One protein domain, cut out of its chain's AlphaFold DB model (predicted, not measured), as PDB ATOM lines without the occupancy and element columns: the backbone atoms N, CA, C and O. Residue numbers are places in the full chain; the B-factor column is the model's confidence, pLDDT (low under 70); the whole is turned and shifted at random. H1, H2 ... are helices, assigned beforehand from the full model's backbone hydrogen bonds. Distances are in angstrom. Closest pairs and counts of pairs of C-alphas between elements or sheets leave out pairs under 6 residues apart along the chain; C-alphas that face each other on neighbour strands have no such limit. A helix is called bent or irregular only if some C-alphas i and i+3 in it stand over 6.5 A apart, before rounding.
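Overview. This is residues 181 to 316 of the 428 residues of an uncharacterized protein of Ruminococcus bromii (UniProt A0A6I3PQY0). A row of helices follows the long axis, with H6 in the middle: the hairpin of H3 and H4 stands on one side of it, with H6 crossing it, and H7 and H8, side by side, stand on the other. The small corner of H1 and H2 makes one end of the row; at the other, residues 311 to 316 stick out, of which 311 to 314 belong to H8. The printed part has 136 residues with eight named helices, H1 to H8 in chain order, and no named strand; its class is all helix. It is compact, with a radius of gyration of the C-alphas of 15.3 A, yet elongated, spanning 49 by 31 by 30 A.

Along the chain. Find C-alpha 181 at (54.001, -41.268, -12.876), where H1 begins and runs to residue 188. H2 follows at residues 190 to 194; it is neither bent nor irregular, but only just: C-alphas 191 and 194 are 6.3 A apart. H3, residues 204 to 213, is 14.1 A long. H4, residues 219 to 234, is 24.2 A long and only just irregular, with C-alphas 220 and 223 7.0 A apart. After H5, residues 239 to 242, look for C-alpha 250 at (45.808, -55.793, -0.463); from there H6 runs 23.1 A to residue 265. H7, residues 273 to 285, is 17.8 A long, and H8, residues 296 to 314, runs 26.4 A to C-alpha 314 at (28.768, -54.996, 22.338).

Arrangement. H1 and H2 only just touch, only at the corner, with 3 pairs of C-alphas within 8 A; the closest are those of His 186 and Lys 193, 5.3 A apart. H1 and H3 are near each other, with no C-alphas within 8 A. H3 and H4 form a helical hairpin at a shallow tilt of 15 degrees, closest at C-alphas 206 and 229, 5.9 A. The hub, H6, touches H3 with residues 253 to 258 alone, about perpendicular at 89 degrees; their closest C-alphas, Leu 209 and Val 254, are 5.7 A apart. H5 only just touches H6, with 3 pairs within 8 A, closest at C-alphas 242 and 257, 6.6 A. H7 touches H6 with residues 275 to 279 alone, opposite ways at a steep tilt of 49 degrees; the closest C-alphas, Gly 259 and Ile 275, are 6.2 A apart. H7 and H8 touch, the same way at a steep tilt of 40 degrees, closest at C-alphas 278 and 303, 5.0 A. In H1, H3, H6, H7 and H8 every O i to N i+4 pair is within hydrogen-bond range; H4 has 10 of 12, H2 has 0 of 1 but 1 of 2 O i to N i+3 pairs, and H5 is too short for an i+4 pair.

Size, cuts and confidence. The two C-alphas farthest apart, Asn 200 and Arg 316, are 50.4 A apart. The printed part has no cut and no long link. Its mean pLDDT is 91.3; look at residues 269 to 271 for the values under 70.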
ATOM      1  N   LEU A 181      54.731 -40.795 -14.057       97.12
ATOM      2  CA  LEU A 181      54.001 -41.268 -12.876       97.12
ATOM      3  C   LEU A 181      53.057 -40.206 -12.293       97.12
ATOM      4  O   LEU A 181      51.975 -40.556 -11.820       97.12
ATOM      5  N   GLN A 182      53.421 -38.919 -12.331       97.44
ATOM      6  CA  GLN A 182      52.555 -37.838 -11.847       97.44
ATOM      7  C   GLN A 182      51.229 -37.822 -12.603       97.44
ATOM      8  O   GLN A 182      50.161 -37.821 -11.987       97.44
ATOM      9  N   GLU A 183      51.297 -37.848 -13.931       97.62
ATOM     10  CA  GLU A 183      50.127 -37.895 -14.796       97.62
ATOM     11  C   GLU A 183      49.299 -39.160 -14.543       97.62
ATOM     12  O   GLU A 183      48.080 -39.072 -14.364       97.62
ATOM     13  N   LEU A 184      49.955 -40.319 -14.455       97.56
ATOM     14  CA  LEU A 184      49.307 -41.598 -14.179       97.56
ATOM     15  C   LEU A 184      48.487 -41.542 -12.884       97.56
ATOM     16  O   LEU A 184      47.297 -41.875 -12.871       97.56
ATOM     17  N   PHE A 185      49.102 -41.114 -11.777       97.69
ATOM     18  CA  PHE A 185      48.433 -41.072 -10.477       97.69
ATOM     19  C   PHE A 185      47.332 -40.007 -10.427       97.69
ATOM     20  O   PHE A 185      46.282 -40.250  -9.825       97.69
ATOM     21  N   HIS A 186      47.530 -38.858 -11.075       97.25
ATOM     22  CA  HIS A 186      46.530 -37.792 -11.159       97.25
ATOM     23  C   HIS A 186      45.294 -38.187 -11.969       97.25
ATOM     24  O   HIS A 186      44.185 -37.795 -11.603       97.25
ATOM     25  N   ASN A 187      45.458 -38.951 -13.049       97.06
ATOM     26  CA  ASN A 187      44.339 -39.402 -13.875       97.06
ATOM     27  C   ASN A 187      43.612 -40.592 -13.244       97.06
ATOM     28  O   ASN A 187      42.396 -40.540 -13.056       97.06
ATOM     29  N   LYS A 188      44.344 -41.633 -12.826       95.62
ATOM     30  CA  LYS A 188      43.730 -42.843 -12.250       95.62
ATOM     31  C   LYS A 188      43.163 -42.613 -10.846       95.62
ATOM     32  O   LYS A 188      42.220 -43.288 -10.433       95.62
ATOM     33  N   TYR A 189      43.712 -41.647 -10.104       96.12
ATOM     34  CA  TYR A 189      43.274 -41.310  -8.749       96.12
ATOM     35  C   TYR A 189      43.111 -39.793  -8.578       96.12
ATOM     36  O   TYR A 189      43.909 -39.180  -7.879       96.12
ATOM     37  N   PRO A 190      42.041 -39.163  -9.101       95.25
ATOM     38  CA  PRO A 190      41.909 -37.698  -9.167       95.25
ATOM     39  C   PRO A 190      42.063 -36.937  -7.844       95.25
ATOM     40  O   PRO A 190      42.437 -35.766  -7.833       95.25
ATOM     41  N   LYS A 191      41.820 -37.597  -6.703       94.25
ATOM     42  CA  LYS A 191      42.047 -37.025  -5.365       94.25
ATOM     43  C   LYS A 191      43.520 -36.696  -5.088       94.25
ATOM     44  O   LYS A 191      43.787 -35.904  -4.190       94.25
ATOM     45  N   THR A 192      44.455 -37.272  -5.841       95.88
ATOM     46  CA  THR A 192      45.895 -37.020  -5.712       95.88
ATOM     47  C   THR A 192      46.319 -35.671  -6.286       95.88
ATOM     48  O   THR A 192      47.309 -35.129  -5.818       95.88
ATOM     49  N   LYS A 193      45.536 -35.065  -7.195       95.12
ATOM     50  CA  LYS A 193      45.838 -33.750  -7.800       95.12
ATOM     51  C   LYS A 193      46.002 -32.621  -6.778       95.12
ATOM     52  O   LYS A 193      46.647 -31.622  -7.060       95.12
ATOM     53  N   LYS A 194      45.388 -32.766  -5.599       92.38
ATOM     54  CA  LYS A 194      45.453 -31.791  -4.497       92.38
ATOM     55  C   LYS A 194      46.649 -32.014  -3.564       92.38
ATOM     56  O   LYS A 194      46.791 -31.291  -2.583       92.38
ATOM     57  N   LEU A 195      47.454 -33.049  -3.802       92.56
ATOM     58  CA  LEU A 195      48.591 -33.390  -2.959       92.56
ATOM     59  C   LEU A 195      49.833 -32.642  -3.421       92.56
ATOM     60  O   LEU A 195      50.162 -32.639  -4.603       92.56
ATOM     61  N   ASN A 196      50.582 -32.105  -2.463       90.19
ATOM     62  CA  ASN A 196      51.946 -31.654  -2.703       90.19
ATOM     63  C   ASN A 196      52.909 -32.855  -2.629       90.19
ATOM     64  O   ASN A 196      53.680 -32.991  -1.681       90.19
ATOM     65  N   TYR A 197      52.783 -33.788  -3.576       94.25
ATOM     66  CA  TYR A 197      53.617 -34.988  -3.670       94.25
ATOM     67  C   TYR A 197      54.048 -35.220  -5.117       94.25
ATOM     68  O   TYR A 197      53.215 -35.233  -6.026       94.25
ATOM     69  N   ASN A 198      55.353 -35.416  -5.316       95.06
ATOM     70  CA  ASN A 198      55.931 -35.706  -6.621       95.06
ATOM     71  C   ASN A 198      56.050 -37.223  -6.819       95.06
ATOM     72  O   ASN A 198      57.016 -37.842  -6.368       95.06
ATOM     73  N   PHE A 199      55.082 -37.804  -7.525       96.12
ATOM     74  CA  PHE A 199      55.038 -39.232  -7.834       96.12
ATOM     75  C   PHE A 199      56.205 -39.684  -8.718       96.12
ATOM     76  O   PHE A 199      56.625 -40.827  -8.592       96.12
ATOM     77  N   ASN A 200      56.792 -38.804  -9.538       94.62
ATOM     78  CA  ASN A 200      57.951 -39.152 -10.376       94.62
ATOM     79  C   ASN A 200      59.217 -39.432  -9.548       94.62
ATOM     80  O   ASN A 200      60.152 -40.066 -10.031       94.62
ATOM     81  N   LYS A 201      59.269 -38.956  -8.297       90.94
ATOM     82  CA  LYS A 201      60.367 -39.231  -7.354       90.94
ATOM     83  C   LYS A 201      60.012 -40.296  -6.309       90.94
ATOM     84  O   LYS A 201      60.846 -40.604  -5.461       90.94
ATOM     85  N   GLY A 202      58.783 -40.808  -6.326       89.62
ATOM     86  CA  GLY A 202      58.303 -41.811  -5.380       89.62
ATOM     87  C   GLY A 202      58.576 -43.242  -5.838       89.62
ATOM     88  O   GLY A 202      58.799 -43.499  -7.017       89.62
ATOM     89  N   ASP A 203      58.495 -44.187  -4.903       92.06
ATOM     90  CA  ASP A 203      58.346 -45.606  -5.237       92.06
ATOM     91  C   ASP A 203      56.888 -45.882  -5.650       92.06
ATOM     92  O   ASP A 203      55.952 -45.392  -5.007       92.06
ATOM     93  N   ILE A 204      56.680 -46.655  -6.722       94.25
ATOM     94  CA  ILE A 204      55.345 -46.907  -7.290       94.25
ATOM     95  C   ILE A 204      54.454 -47.665  -6.298       94.25
ATOM     96  O   ILE A 204      53.282 -47.309  -6.120       94.25
ATOM     97  N   ASN A 205      54.990 -48.686  -5.627       93.44
ATOM     98  CA  ASN A 205      54.234 -49.505  -4.684       93.44
ATOM     99  C   ASN A 205      53.860 -48.703  -3.436       93.44
ATOM    100  O   ASN A 205      52.695 -48.725  -3.031       93.44
ATOM    101  N   LEU A 206      54.801 -47.949  -2.863       93.75
ATOM    102  CA  LEU A 206      54.540 -47.076  -1.718       93.75
ATOM    103  C   LEU A 206      53.548 -45.973  -2.069       93.75
ATOM    104  O   LEU A 206      52.597 -45.751  -1.321       93.75
ATOM    105  N   SER A 207      53.705 -45.338  -3.232       95.81
ATOM    106  CA  SER A 207      52.765 -44.332  -3.732       95.81
ATOM    107  C   SER A 207      51.356 -44.909  -3.847       95.81
ATOM    108  O   SER A 207      50.385 -44.312  -3.380       95.81
ATOM    109  N   TYR A 208      51.227 -46.109  -4.413       96.12
ATOM    110  CA  TYR A 208      49.934 -46.763  -4.567       96.12
ATOM    111  C   TYR A 208      49.310 -47.184  -3.228       96.12
ATOM    112  O   TYR A 208      48.111 -46.974  -3.010       96.12
ATOM    113  N   LEU A 209      50.107 -47.727  -2.303       96.19
ATOM    114  CA  LEU A 209      49.657 -48.044  -0.947       96.19
ATOM    115  C   LEU A 209      49.205 -46.781  -0.202       96.19
ATOM    116  O   LEU A 209      48.126 -46.791   0.394       96.19
ATOM    117  N   ALA A 210      49.959 -45.681  -0.300       97.12
ATOM    118  CA  ALA A 210      49.613 -44.389   0.286       97.12
ATOM    119  C   ALA A 210      48.286 -43.857  -0.269       97.12
ATOM    120  O   ALA A 210      47.389 -43.515   0.502       97.12
ATOM    121  N   VAL A 211      48.090 -43.888  -1.592       97.69
ATOM    122  CA  VAL A 211      46.825 -43.492  -2.237       97.69
ATOM    123  C   VAL A 211      45.632 -44.268  -1.675       97.69
ATOM    124  O   VAL A 211      44.569 -43.698  -1.421       97.69
ATOM    125  N   LYS A 212      45.787 -45.572  -1.433       96.75
ATOM    126  CA  LYS A 212      44.716 -46.401  -0.861       96.75
ATOM    127  C   LYS A 212      44.517 -46.138   0.634       96.75
ATOM    128  O   LYS A 212      43.372 -46.114   1.104       96.75
ATOM    129  N   ALA A 213      45.600 -45.858   1.354       97.62
ATOM    130  CA  ALA A 213      45.593 -45.480   2.760       97.62
ATOM    131  C   ALA A 213      44.954 -44.101   3.025       97.62
ATOM    132  O   ALA A 213      44.368 -43.928   4.091       97.62
ATOM    133  N   MET A 214      44.955 -43.158   2.071       96.12
ATOM    134  CA  MET A 214      44.352 -41.814   2.223       96.12
ATOM    135  C   MET A 214      42.925 -41.841   2.782       96.12
ATOM    136  O   MET A 214      42.539 -41.017   3.605       96.12
ATOM    137  N   SER A 215      42.114 -42.800   2.327       94.69
ATOM    138  CA  SER A 215      40.719 -42.942   2.764       94.69
ATOM    139  C   SER A 215      40.569 -43.454   4.202       94.69
ATOM    140  O   SER A 215      39.478 -43.386   4.767       94.69
ATOM    141  N   LYS A 216      41.649 -43.992   4.774       97.38
ATOM    142  CA  LYS A 216      41.698 -44.659   6.078       97.38
ATOM    143  C   LYS A 216      42.306 -43.788   7.165       97.38
ATOM    144  O   LYS A 216      42.124 -44.108   8.331       97.38
ATOM    145  N   VAL A 217      42.995 -42.713   6.797       97.81
ATOM    146  CA  VAL A 217      43.674 -41.807   7.728       97.81
ATOM    147  C   VAL A 217      42.926 -40.484   7.857       97.81
ATOM    148  O   VAL A 217      42.136 -40.117   6.975       97.81
ATOM    149  N   ASP A 218      43.161 -39.779   8.963       97.38
ATOM    150  CA  ASP A 218      42.668 -38.414   9.158       97.38
ATOM    151  C   ASP A 218      43.126 -37.503   8.013       97.38
ATOM    152  O   ASP A 218      44.238 -37.630   7.496       97.38
ATOM    153  N   ASN A 219      42.249 -36.593   7.577       95.00
ATOM    154  CA  ASN A 219      42.506 -35.762   6.394       95.00
ATOM    155  C   ASN A 219      43.773 -34.905   6.561       95.00
ATOM    156  O   ASN A 219      44.544 -34.747   5.620       95.00
ATOM    157  N   ASP A 220      44.010 -34.404   7.771       95.31
ATOM    158  CA  ASP A 220      45.174 -33.599   8.145       95.31
ATOM    159  C   ASP A 220      46.466 -34.427   8.313       95.31
ATOM    160  O   ASP A 220      47.543 -33.865   8.519       95.31
ATOM    161  N   CYS A 221      46.370 -35.756   8.235       96.69
ATOM    162  CA  CYS A 221      47.489 -36.695   8.294       96.69
ATOM    163  C   CYS A 221      47.922 -37.191   6.907       96.69
ATOM    164  O   CYS A 221      48.949 -37.862   6.795       96.69
ATOM    165  N   VAL A 222      47.188 -36.857   5.840       96.88
ATOM    166  CA  VAL A 222      47.514 -37.299   4.474       96.88
ATOM    167  C   VAL A 222      48.903 -36.815   4.043       96.88
ATOM    168  O   VAL A 222      49.667 -37.597   3.487       96.88
ATOM    169  N   GLY A 223      49.274 -35.571   4.361       95.56
ATOM    170  CA  GLY A 223      50.619 -35.058   4.070       95.56
ATOM    171  C   GLY A 223      51.725 -35.869   4.755       95.56
ATOM    172  O   GLY A 223      52.714 -36.213   4.119       95.56
ATOM    173  N   ILE A 224      51.520 -36.262   6.019       96.19
ATOM    174  CA  ILE A 224      52.471 -37.087   6.789       96.19
ATOM    175  C   ILE A 224      52.665 -38.455   6.133       96.19
ATOM    176  O   ILE A 224      53.793 -38.927   6.022       96.19
ATOM    177  N   LEU A 225      51.576 -39.080   5.683       97.50
ATOM    178  CA  LEU A 225      51.611 -40.372   5.001       97.50
ATOM    179  C   LEU A 225      52.465 -40.325   3.724       97.50
ATOM    180  O   LEU A 225      53.317 -41.189   3.523       97.50
ATOM    181  N   PHE A 226      52.248 -39.321   2.873       96.94
ATOM    182  CA  PHE A 226      52.999 -39.184   1.622       96.94
ATOM    183  C   PHE A 226      54.444 -38.752   1.849       96.94
ATOM    184  O   PHE A 226      55.331 -39.276   1.180       96.94
ATOM    185  N   GLN A 227      54.694 -37.863   2.811       95.56
ATOM    186  CA  GLN A 227      56.050 -37.464   3.182       95.56
ATOM    187  C   GLN A 227      56.863 -38.671   3.660       95.56
ATOM    188  O   GLN A 227      57.956 -38.913   3.159       95.56
ATOM    189  N   TYR A 228      56.283 -39.497   4.535       95.62
ATOM    190  CA  TYR A 228      56.913 -40.732   4.991       95.62
ATOM    191  C   TYR A 228      57.253 -41.674   3.824       95.62
ATOM    192  O   TYR A 228      58.372 -42.174   3.737       95.62
ATOM    193  N   CYS A 229      56.324 -41.872   2.883       95.06
ATOM    194  CA  CYS A 229      56.591 -42.684   1.692       95.06
ATOM    195  C   CYS A 229      57.690 -42.073   0.804       95.06
ATOM    196  O   CYS A 229      58.503 -42.816   0.259       95.06
ATOM    197  N   ALA A 230      57.744 -40.741   0.671       94.12
ATOM    198  CA  ALA A 230      58.803 -40.044  -0.061       94.12
ATOM    199  C   ALA A 230      60.180 -40.307   0.558       94.12
ATOM    200  O   ALA A 230      61.137 -40.612  -0.150       94.12
ATOM    201  N   ASP A 231      60.276 -40.192   1.880       94.44
ATOM    202  CA  ASP A 231      61.543 -40.319   2.593       94.44
ATOM    203  C   ASP A 231      62.049 -41.762   2.566       94.44
ATOM    204  O   ASP A 231      63.234 -41.995   2.335       94.44
ATOM    205  N   LYS A 232      61.146 -42.741   2.677       92.50
ATOM    206  CA  LYS A 232      61.487 -44.162   2.527       92.50
ATOM    207  C   LYS A 232      61.887 -44.521   1.099       92.50
ATOM    208  O   LYS A 232      62.865 -45.239   0.917       92.50
ATOM    209  N   ALA A 233      61.219 -43.960   0.091       89.88
ATOM    210  CA  ALA A 233      61.630 -44.138  -1.300       89.88
ATOM    211  C   ALA A 233      63.044 -43.583  -1.558       89.88
ATOM    212  O   ALA A 233      63.857 -44.259  -2.182       89.88
ATOM    213  N   LYS A 234      63.386 -42.401  -1.017       91.25
ATOM    214  CA  LYS A 234      64.749 -41.833  -1.108       91.25
ATOM    215  C   LYS A 234      65.808 -42.706  -0.429       91.25
ATOM    216  O   LYS A 234      66.946 -42.728  -0.876       91.25
ATOM    217  N   GLN A 235      65.432 -43.415   0.632       90.69
ATOM    218  CA  GLN A 235      66.290 -44.377   1.334       90.69
ATOM    219  C   GLN A 235      66.389 -45.734   0.612       90.69
ATOM    220  O   GLN A 235      67.001 -46.655   1.144       90.69
ATOM    221  N   GLY A 236      65.753 -45.905  -0.555       86.25
ATOM    222  CA  GLY A 236      65.721 -47.183  -1.274       86.25
ATOM    223  C   GLY A 236      64.914 -48.274  -0.556       86.25
ATOM    224  O   GLY A 236      65.066 -49.456  -0.851       86.25
ATOM    225  N   CYS A 237      64.056 -47.904   0.400       85.56
ATOM    226  CA  CYS A 237      63.219 -48.853   1.129       85.56
ATOM    227  C   CYS A 237      62.077 -49.357   0.237       85.56
ATOM    228  O   CYS A 237      61.086 -48.656   0.031       85.56
ATOM    229  N   GLY A 238      62.212 -50.587  -0.259       79.88
ATOM    230  CA  GLY A 238      61.172 -51.309  -0.994       79.88
ATOM    231  C   GLY A 238      60.442 -52.343  -0.134       79.88
ATOM    232  O   GLY A 238      60.328 -52.229   1.089       79.88
ATOM    233  N   GLN A 239      59.953 -53.398  -0.781       80.25
ATOM    234  CA  GLN A 239      59.199 -54.477  -0.146       80.25
ATOM    235  C   GLN A 239      59.910 -55.112   1.057       80.25
ATOM    236  O   GLN A 239      59.246 -55.402   2.050       80.25
ATOM    237  N   SER A 240      61.229 -55.313   0.996       81.69
ATOM    238  CA  SER A 240      62.015 -55.931   2.076       81.69
ATOM    239  C   SER A 240      61.911 -55.164   3.398       81.69
ATOM    240  O   SER A 240      61.794 -55.773   4.457       81.69
ATOM    241  N   TYR A 241      61.881 -53.831   3.334       83.62
ATOM    242  CA  TYR A 241      61.773 -52.966   4.507       83.62
ATOM    243  C   TYR A 241      60.378 -53.007   5.140       83.62
ATOM    244  O   TYR A 241      60.227 -53.041   6.363       83.62
ATOM    245  N   PHE A 242      59.343 -52.972   4.299       84.88
ATOM    246  CA  PHE A 242      57.961 -52.911   4.764       84.88
ATOM    247  C   PHE A 242      57.382 -54.287   5.092       84.88
ATOM    248  O   PHE A 242      56.459 -54.371   5.892       84.88
ATOM    249  N   GLY A 243      57.882 -55.359   4.477       83.75
ATOM    250  CA  GLY A 243      57.380 -56.719   4.674       83.75
ATOM    251  C   GLY A 243      55.965 -56.945   4.129       83.75
ATOM    252  O   GLY A 243      55.284 -57.877   4.555       83.75
ATOM    253  N   TYR A 244      55.480 -56.099   3.210       85.06
ATOM    254  CA  TYR A 244      54.166 -56.308   2.604       85.06
ATOM    255  C   TYR A 244      54.179 -57.520   1.662       85.06
ATOM    256  O   TYR A 244      55.158 -57.789   0.964       85.06
ATOM    257  N   ASN A 245      53.066 -58.257   1.629       85.06
ATOM    258  CA  ASN A 245      52.922 -59.452   0.809       85.06
ATOM    259  C   ASN A 245      52.102 -59.123  -0.451       85.06
ATOM    260  O   ASN A 245      50.880 -58.961  -0.358       85.06
ATOM    261  N   PRO A 246      52.717 -59.044  -1.643       78.31
ATOM    262  CA  PRO A 246      52.004 -58.717  -2.875       78.31
ATOM    263  C   PRO A 246      50.918 -59.729  -3.260       78.31
ATOM    264  O   PRO A 246      49.946 -59.359  -3.921       78.31
ATOM    265  N   PHE A 247      51.054 -60.972  -2.799       78.94
ATOM    266  CA  PHE A 247      50.113 -62.073  -3.034       78.94
ATOM    267  C   PHE A 247      49.095 -62.219  -1.897       78.94
ATOM    268  O   PHE A 247      48.142 -62.992  -1.985       78.94
ATOM    269  N   GLY A 248      49.283 -61.456  -0.820       81.38
ATOM    270  CA  GLY A 248      48.355 -61.351   0.290       81.38
ATOM    271  C   GLY A 248      47.150 -60.467  -0.033       81.38
ATOM    272  O   GLY A 248      46.958 -59.949  -1.138       81.38
ATOM    273  N   ARG A 249      46.300 -60.248   0.975       86.38
ATOM    274  CA  ARG A 249      45.175 -59.322   0.822       86.38
ATOM    275  C   ARG A 249      45.725 -57.907   0.751       86.38
ATOM    276  O   ARG A 249      46.432 -57.463   1.647       86.38
ATOM    277  N   PHE A 250      45.308 -57.152  -0.257       89.25
ATOM    278  CA  PHE A 250      45.808 -55.793  -0.463       89.25
ATOM    279  C   PHE A 250      45.619 -54.873   0.760       89.25
ATOM    280  O   PHE A 250      46.500 -54.088   1.094       89.25
ATOM    281  N   ASN A 251      44.492 -54.993   1.471       91.75
ATOM    282  CA  ASN A 251      44.255 -54.209   2.690       91.75
ATOM    283  C   ASN A 251      45.234 -54.542   3.822       91.75
ATOM    284  O   ASN A 251      45.479 -53.680   4.659       91.75
ATOM    285  N   ASP A 252      45.791 -55.753   3.859       91.88
ATOM    286  CA  ASP A 252      46.798 -56.107   4.855       91.88
ATOM    287  C   ASP A 252      48.103 -55.350   4.555       91.88
ATOM    288  O   ASP A 252      48.690 -54.784   5.467       91.88
ATOM    289  N   ASN A 253      48.464 -55.173   3.278       93.00
ATOM    290  CA  ASN A 253      49.607 -54.337   2.874       93.00
ATOM    291  C   ASN A 253      49.418 -52.860   3.249       93.00
ATOM    292  O   ASN A 253      50.361 -52.196   3.675       93.00
ATOM    293  N   VAL A 254      48.187 -52.343   3.147       96.25
ATOM    294  CA  VAL A 254      47.860 -50.986   3.616       96.25
ATOM    295  C   VAL A 254      48.048 -50.870   5.131       96.25
ATOM    296  O   VAL A 254      48.590 -49.875   5.604       96.25
ATOM    297  N   LYS A 255      47.619 -51.873   5.905       95.50
ATOM    298  CA  LYS A 255      47.824 -51.889   7.361       95.50
ATOM    299  C   LYS A 255      49.299 -51.997   7.732       95.50
ATOM    300  O   LYS A 255      49.717 -51.285   8.629       95.50
ATOM    301  N   ILE A 256      50.068 -52.817   7.017       93.75
ATOM    302  CA  ILE A 256      51.518 -52.955   7.199       93.75
ATOM    303  C   ILE A 256      52.218 -51.603   7.011       93.75
ATOM    304  O   ILE A 256      52.989 -51.198   7.876       93.75
ATOM    305  N   LEU A 257      51.892 -50.859   5.943       95.38
ATOM    306  CA  LEU A 257      52.420 -49.504   5.730       95.38
ATOM    307  C   LEU A 257      52.095 -48.575   6.912       95.38
ATOM    308  O   LEU A 257      52.975 -47.884   7.418       95.38
ATOM    309  N   LEU A 258      50.832 -48.552   7.347       97.00
ATOM    310  CA  LEU A 258      50.382 -47.681   8.436       97.00
ATOM    311  C   LEU A 258      51.004 -48.064   9.785       97.00
ATOM    312  O   LEU A 258      51.373 -47.178  10.551       97.00
ATOM    313  N   GLY A 259      51.147 -49.363  10.050       95.06
ATOM    314  CA  GLY A 259      51.798 -49.893  11.243       95.06
ATOM    315  C   GLY A 259      53.265 -49.498  11.279       95.06
ATOM    316  O   GLY A 259      53.702 -48.896  12.251       95.06
ATOM    317  N   LYS A 260      53.995 -49.717  10.177       93.69
ATOM    318  CA  LYS A 260      55.409 -49.340  10.068       93.69
ATOM    319  C   LYS A 260      55.625 -47.835  10.239       93.69
ATOM    320  O   LYS A 260      56.522 -47.434  10.972       93.69
ATOM    321  N   LEU A 261      54.767 -47.010   9.635       95.38
ATOM    322  CA  LEU A 261      54.801 -45.556   9.813       95.38
ATOM    323  C   LEU A 261      54.628 -45.170  11.284       95.38
ATOM    324  O   LEU A 261      55.406 -44.368  11.798       95.38
ATOM    325  N   LEU A 262      53.619 -45.719  11.966       96.12
ATOM    326  CA  LEU A 262      53.388 -45.424  13.379       96.12
ATOM    327  C   LEU A 262      54.547 -45.910  14.253       96.12
ATOM    328  O   LEU A 262      55.014 -45.131  15.077       96.12
ATOM    329  N   SER A 263      55.043 -47.130  14.031       94.00
ATOM    330  CA  SER A 263      56.205 -47.697  14.728       94.00
ATOM    331  C   SER A 263      57.440 -46.809  14.601       94.00
ATOM    332  O   SER A 263      58.038 -46.457  15.614       94.00
ATOM    333  N   ASP A 264      57.777 -46.381  13.380       92.62
ATOM    334  CA  ASP A 264      58.910 -45.486  13.130       92.62
ATOM    335  C   ASP A 264      58.721 -44.134  13.836       92.62
ATOM    336  O   ASP A 264      59.662 -43.595  14.412       92.62
ATOM    337  N   ARG A 265      57.500 -43.581  13.829       92.88
ATOM    338  CA  ARG A 265      57.203 -42.290  14.473       92.88
ATOM    339  C   ARG A 265      57.293 -42.319  15.994       92.88
ATOM    340  O   ARG A 265      57.591 -41.285  16.584       92.88
ATOM    341  N   VAL A 266      56.981 -43.452  16.620       94.50
ATOM    342  CA  VAL A 266      57.062 -43.622  18.080       94.50
ATOM    343  C   VAL A 266      58.327 -44.362  18.518       94.50
ATOM    344  O   VAL A 266      58.449 -44.690  19.695       94.50
ATOM    345  N   LEU A 267      59.265 -44.585  17.589       90.69
ATOM    346  CA  LEU A 267      60.584 -45.184  17.813       90.69
ATOM    347  C   LEU A 267      60.533 -46.593  18.428       90.69
ATOM    348  O   LEU A 267      61.330 -46.934  19.298       90.69
ATOM    349  N   VAL A 268      59.611 -47.436  17.953       87.62
ATOM    350  CA  VAL A 268      59.506 -48.842  18.372       87.62
ATOM    351  C   VAL A 268      59.975 -49.748  17.234       87.62
ATOM    352  O   VAL A 268      59.436 -49.711  16.129       87.62
ATOM    353  N   SER A 269      61.001 -50.560  17.501       67.62
ATOM    354  CA  SER A 269      61.728 -51.350  16.494       67.62
ATOM    355  C   SER A 269      61.028 -52.652  16.081       67.62
ATOM    356  O   SER A 269      61.248 -53.136  14.970       67.62
ATOM    357  N   ALA A 270      60.173 -53.207  16.944       63.78
ATOM    358  CA  ALA A 270      59.473 -54.467  16.716       63.78
ATOM    359  C   ALA A 270      58.003 -54.262  16.320       63.78
ATOM    360  O   ALA A 270      57.407 -53.206  16.556       63.78
ATOM    361  N   LYS A 271      57.402 -55.310  15.741       68.56
ATOM    362  CA  LYS A 271      55.952 -55.395  15.554       68.56
ATOM    363  C   LYS A 271      55.280 -55.178  16.911       68.56
ATOM    364  O   LYS A 271      55.443 -55.988  17.818       68.56
ATOM    365  N   ASN A 272      54.562 -54.070  17.042       82.56
ATOM    366  CA  ASN A 272      53.926 -53.686  18.289       82.56
ATOM    367  C   ASN A 272      52.433 -54.025  18.214       82.56
ATOM    368  O   ASN A 272      51.704 -53.487  17.379       82.56
ATOM    369  N   THR A 273      51.998 -54.927  19.090       82.75
ATOM    370  CA  THR A 273      50.624 -55.441  19.135       82.75
ATOM    371  C   THR A 273      49.595 -54.333  19.344       82.75
ATOM    372  O   THR A 273      48.558 -54.349  18.693       82.75
ATOM    373  N   ILE A 274      49.913 -53.310  20.140       88.81
ATOM    374  CA  ILE A 274      49.021 -52.174  20.414       88.81
ATOM    375  C   ILE A 274      48.793 -51.330  19.154       88.81
ATOM    376  O   ILE A 274      47.667 -50.911  18.881       88.81
ATOM    377  N   ILE A 275      49.839 -51.089  18.356       93.06
ATOM    378  CA  ILE A 275      49.720 -50.362  17.079       93.06
ATOM    379  C   ILE A 275      48.849 -51.153  16.097       93.06
ATOM    380  O   ILE A 275      47.941 -50.591  15.473       93.06
ATOM    381  N   ASP A 276      49.102 -52.456  15.975       90.31
ATOM    382  CA  ASP A 276      48.329 -53.336  15.102       90.31
ATOM    383  C   ASP A 276      46.854 -53.396  15.525       90.31
ATOM    384  O   ASP A 276      45.958 -53.288  14.678       90.31
ATOM    385  N   ASP A 277      46.585 -53.508  16.826       89.69
ATOM    386  CA  ASP A 277      45.237 -53.527  17.386       89.69
ATOM    387  C   ASP A 277      44.525 -52.195  17.182       89.69
ATOM    388  O   ASP A 277      43.394 -52.179  16.692       89.69
ATOM    389  N   TYR A 278      45.198 -51.068  17.425       94.56
ATOM    390  CA  TYR A 278      44.666 -49.738  17.133       94.56
ATOM    391  C   TYR A 278      44.227 -49.608  15.665       94.56
ATOM    392  O   TYR A 278      43.090 -49.207  15.377       94.56
ATOM    393  N   ILE A 279      45.086 -50.003  14.718       95.31
ATOM    394  CA  ILE A 279      44.770 -49.974  13.282       95.31
ATOM    395  C   ILE A 279      43.589 -50.903  12.978       95.31
ATOM    396  O   ILE A 279      42.643 -50.510  12.286       95.31
ATOM    397  N   ASN A 280      43.601 -52.133  13.490       91.56
ATOM    398  CA  ASN A 280      42.527 -53.097  13.264       91.56
ATOM    399  C   ASN A 280      41.181 -52.606  13.818       91.56
ATOM    400  O   ASN A 280      40.158 -52.722  13.131       91.56
ATOM    401  N   MET A 281      41.179 -51.992  15.001       90.62
ATOM    402  CA  MET A 281      39.996 -51.400  15.620       90.62
ATOM    403  C   MET A 281      39.478 -50.196  14.839       90.62
ATOM    404  O   MET A 281      38.263 -50.063  14.669       90.62
ATOM    405  N   CYS A 282      40.355 -49.355  14.286       94.62
ATOM    406  CA  CYS A 282      39.947 -48.282  13.379       94.62
ATOM    407  C   CYS A 282      39.198 -48.846  12.160       94.62
ATOM    408  O   CYS A 282      38.095 -48.400  11.842       94.62
ATOM    409  N   TYR A 283      39.721 -49.908  11.537       91.81
ATOM    410  CA  TYR A 283      39.037 -50.591  10.431       91.81
ATOM    411  C   TYR A 283      37.684 -51.188  10.848       91.81
ATOM    412  O   TYR A 283      36.706 -51.058  10.110       91.81
ATOM    413  N   GLN A 284      37.611 -51.827  12.018       86.19
ATOM    414  CA  GLN A 284      36.381 -52.422  12.554       86.19
ATOM    415  C   GLN A 284      35.307 -51.376  12.847       86.19
ATOM    416  O   GLN A 284      34.134 -51.575  12.526       86.19
ATOM    417  N   THR A 285      35.703 -50.264  13.456       87.25
ATOM    418  CA  THR A 285      34.799 -49.184  13.863       87.25
ATOM    419  C   THR A 285      34.539 -48.174  12.751       87.25
ATOM    420  O   THR A 285      33.732 -47.267  12.943       87.25
ATOM    421  N   LYS A 286      35.191 -48.337  11.590       91.06
ATOM    422  CA  LYS A 286      35.218 -47.365  10.486       91.06
ATOM    423  C   LYS A 286      35.695 -45.976  10.941       91.06
ATOM    424  O   LYS A 286      35.294 -44.966  10.367       91.06
ATOM    425  N   THR A 287      36.544 -45.933  11.965       94.75
ATOM    426  CA  THR A 287      37.188 -44.707  12.447       94.75
ATOM    427  C   THR A 287      38.444 -44.452  11.619       94.75
ATOM    428  O   THR A 287      39.119 -45.396  11.198       94.75
ATOM    429  N   LYS A 288      38.742 -43.183  11.345       97.25
ATOM    430  CA  LYS A 288      39.980 -42.801  10.667       97.25
ATOM    431  C   LYS A 288      41.179 -42.954  11.606       97.25
ATOM    432  O   LYS A 288      41.063 -42.775  12.813       97.25
ATOM    433  N   ILE A 289      42.314 -43.324  11.029       98.12
ATOM    434  CA  ILE A 289      43.574 -43.550  11.732       98.12
ATOM    435  C   ILE A 289      44.323 -42.221  11.817       98.12
ATOM    436  O   ILE A 289      44.627 -41.601  10.791       98.12
ATOM    437  N   ARG A 290      44.670 -41.809  13.032       97.31
ATOM    438  CA  ARG A 290      45.521 -40.645  13.266       97.31
ATOM    439  C   ARG A 290      46.984 -41.063  13.157       97.31
ATOM    440  O   ARG A 290      47.394 -42.048  13.759       97.31
ATOM    441  N   LEU A 291      47.786 -40.305  12.407       97.12
ATOM    442  CA  LEU A 291      49.220 -40.594  12.215       97.12
ATOM    443  C   LEU A 291      50.147 -39.639  12.971       97.12
ATOM    444  O   LEU A 291      51.359 -39.799  12.943       97.12
ATOM    445  N   LYS A 292      49.589 -38.634  13.650       95.69
ATOM    446  CA  LYS A 292      50.338 -37.580  14.354       95.69
ATOM    447  C   LYS A 292      50.874 -37.994  15.727       95.69
ATOM    448  O   LYS A 292      51.373 -37.139  16.451       95.69
ATOM    449  N   TYR A 293      50.764 -39.264  16.105       95.31
ATOM    450  CA  TYR A 293      51.297 -39.735  17.377       95.31
ATOM    451  C   TYR A 293      52.825 -39.600  17.422       95.31
ATOM    452  O   TYR A 293      53.506 -39.727  16.399       95.31
ATOM    453  N   THR A 294      53.327 -39.291  18.615       92.31
ATOM    454  CA  THR A 294      54.753 -39.120  18.936       92.31
ATOM    455  C   THR A 294      55.196 -39.999  20.107       92.31
ATOM    456  O   THR A 294      56.371 -40.015  20.445       92.31
ATOM    457  N   SER A 295      54.277 -40.743  20.731       93.69
ATOM    458  CA  SER A 295      54.592 -41.726  21.765       93.69
ATOM    459  C   SER A 295      53.618 -42.898  21.718       93.69
ATOM    460  O   SER A 295      52.453 -42.734  21.339       93.69
ATOM    461  N   ILE A 296      54.091 -44.074  22.138       93.75
ATOM    462  CA  ILE A 296      53.269 -45.286  22.214       93.75
ATOM    463  C   ILE A 296      52.087 -45.106  23.175       93.75
ATOM    464  O   ILE A 296      50.961 -45.444  22.823       93.75
ATOM    465  N   LYS A 297      52.298 -44.414  24.302       93.25
ATOM    466  CA  LYS A 297      51.250 -44.083  25.278       93.25
ATOM    467  C   LYS A 297      50.059 -43.343  24.655       93.25
ATOM    468  O   LYS A 297      48.914 -43.586  25.013       93.25
ATOM    469  N   LYS A 298      50.289 -42.447  23.688       95.44
ATOM    470  CA  LYS A 298      49.181 -41.763  22.994       95.44
ATOM    471  C   LYS A 298      48.412 -42.676  22.039       95.44
ATOM    472  O   LYS A 298      47.218 -42.458  21.831       95.44
ATOM    473  N   ILE A 299      49.073 -43.682  21.473       95.50
ATOM    474  CA  ILE A 299      48.407 -44.723  20.686       95.50
ATOM    475  C   ILE A 299      47.584 -45.618  21.620       95.50
ATOM    476  O   ILE A 299      46.429 -45.886  21.308       95.50
ATOM    477  N   GLU A 300      48.120 -45.988  22.786       92.31
ATOM    478  CA  GLU A 300      47.409 -46.733  23.839       92.31
ATOM    479  C   GLU A 300      46.146 -46.008  24.315       92.31
ATOM    480  O   GLU A 300      45.073 -46.602  24.362       92.31
ATOM    481  N   GLU A 301      46.227 -44.705  24.601       93.38
ATOM    482  CA  GLU A 301      45.060 -43.891  24.973       93.38
ATOM    483  C   GLU A 301      43.972 -43.927  23.881       93.38
ATOM    484  O   GLU A 301      42.785 -44.112  24.167       93.38
ATOM    485  N   ALA A 302      44.366 -43.781  22.611       94.44
ATOM    486  CA  ALA A 302      43.441 -43.803  21.480       94.44
ATOM    487  C   ALA A 302      42.846 -45.194  21.227       94.44
ATOM    488  O   ALA A 302      41.661 -45.322  20.909       94.44
ATOM    489  N   HIS A 303      43.659 -46.233  21.394       93.12
ATOM    490  CA  HIS A 303      43.234 -47.622  21.396       93.12
ATOM    491  C   HIS A 303      42.192 -47.870  22.496       93.12
ATOM    492  O   HIS A 303      41.094 -48.339  22.200       93.12
ATOM    493  N   ASN A 304      42.466 -47.465  23.737       89.62
ATOM    494  CA  ASN A 304      41.563 -47.666  24.872       89.62
ATOM    495  C   ASN A 304      40.227 -46.938  24.671       89.62
ATOM    496  O   ASN A 304      39.167 -47.501  24.937       89.62
ATOM    497  N   ALA A 305      40.247 -45.731  24.096       91.38
ATOM    498  CA  ALA A 305      39.023 -45.023  23.723       91.38
ATOM    499  C   ALA A 305      38.180 -45.801  22.687       91.38
ATOM    500  O   ALA A 305      36.946 -45.839  22.778       91.38
ATOM    501  N   LEU A 306      38.827 -46.454  21.711       90.69
ATOM    502  CA  LEU A 306      38.145 -47.337  20.759       90.69
ATOM    503  C   LEU A 306      37.600 -48.591  21.443       90.69
ATOM    504  O   LEU A 306      36.458 -48.957  21.162       90.69
ATOM    505  N   VAL A 307      38.355 -49.206  22.359       86.88
ATOM    506  CA  VAL A 307      37.892 -50.344  23.166       86.88
ATOM    507  C   VAL A 307      36.612 -49.973  23.902       86.88
ATOM    508  O   VAL A 307      35.596 -50.630  23.694       86.88
ATOM    509  N   THR A 308      36.588 -48.867  24.653       84.75
ATOM    510  CA  THR A 308      35.381 -48.414  25.366       84.75
ATOM    511  C   THR A 308      34.188 -48.231  24.424       84.75
ATOM    512  O   THR A 308      33.065 -48.621  24.751       84.75
ATOM    513  N   LYS A 309      34.406 -47.667  23.229       84.56
ATOM    514  CA  LYS A 309      33.347 -47.503  22.220       84.56
ATOM    515  C   LYS A 309      32.817 -48.848  21.716       84.56
ATOM    516  O   LYS A 309      31.611 -48.987  21.509       84.56
ATOM    517  N   ILE A 310      33.700 -49.823  21.501       82.75
ATOM    518  CA  ILE A 310      33.325 -51.170  21.059       82.75
ATOM    519  C   ILE A 310      32.587 -51.908  22.183       82.75
ATOM    520  O   ILE A 310      31.529 -52.473  21.911       82.75
ATOM    521  N   LEU A 311      33.078 -51.851  23.424       82.19
ATOM    522  CA  LEU A 311      32.449 -52.472  24.595       82.19
ATOM    523  C   LEU A 311      31.021 -51.967  24.793       82.19
ATOM    524  O   LEU A 311      30.092 -52.768  24.800       82.19
ATOM    525  N   LYS A 312      30.820 -50.642  24.813       81.94
ATOM    526  CA  LYS A 312      29.483 -50.032  24.943       81.94
ATOM    527  C   LYS A 312      28.514 -50.470  23.845       81.94
ATOM    528  O   LYS A 312      27.309 -50.520  24.071       81.94
ATOM    529  N   LYS A 313      29.016 -50.747  22.637       79.31
ATOM    530  CA  LYS A 313      28.199 -51.274  21.540       79.31
ATOM    531  C   LYS A 313      27.899 -52.764  21.726       79.31
ATOM    532  O   LYS A 313      26.765 -53.168  21.499       79.31
ATOM    533  N   GLY A 314      28.897 -53.554  22.119       76.00
ATOM    534  CA  GLY A 314      28.768 -54.996  22.338       76.00
ATOM    535  C   GLY A 314      27.829 -55.333  23.492       76.00
ATOM    536  O   GLY A 314      26.941 -56.155  23.315       76.00
ATOM    537  N   GLN A 315      27.928 -54.614  24.613       77.75
ATOM    538  CA  GLN A 315      27.036 -54.749  25.776       77.75
ATOM    539  C   GLN A 315      25.553 -54.500  25.448       77.75
ATOM    540  O   GLN A 315      24.676 -54.901  26.196       77.75
ATOM    541  N   ARG A 316      25.245 -53.840  24.325       77.94
ATOM    542  CA  ARG A 316      23.865 -53.594  23.869       77.94
ATOM    543  C   ARG A 316      23.372 -54.642  22.867       77.94
ATOM    544  O   ARG A 316      22.314 -54.462  22.270       77.94
TER     545      ARG A 316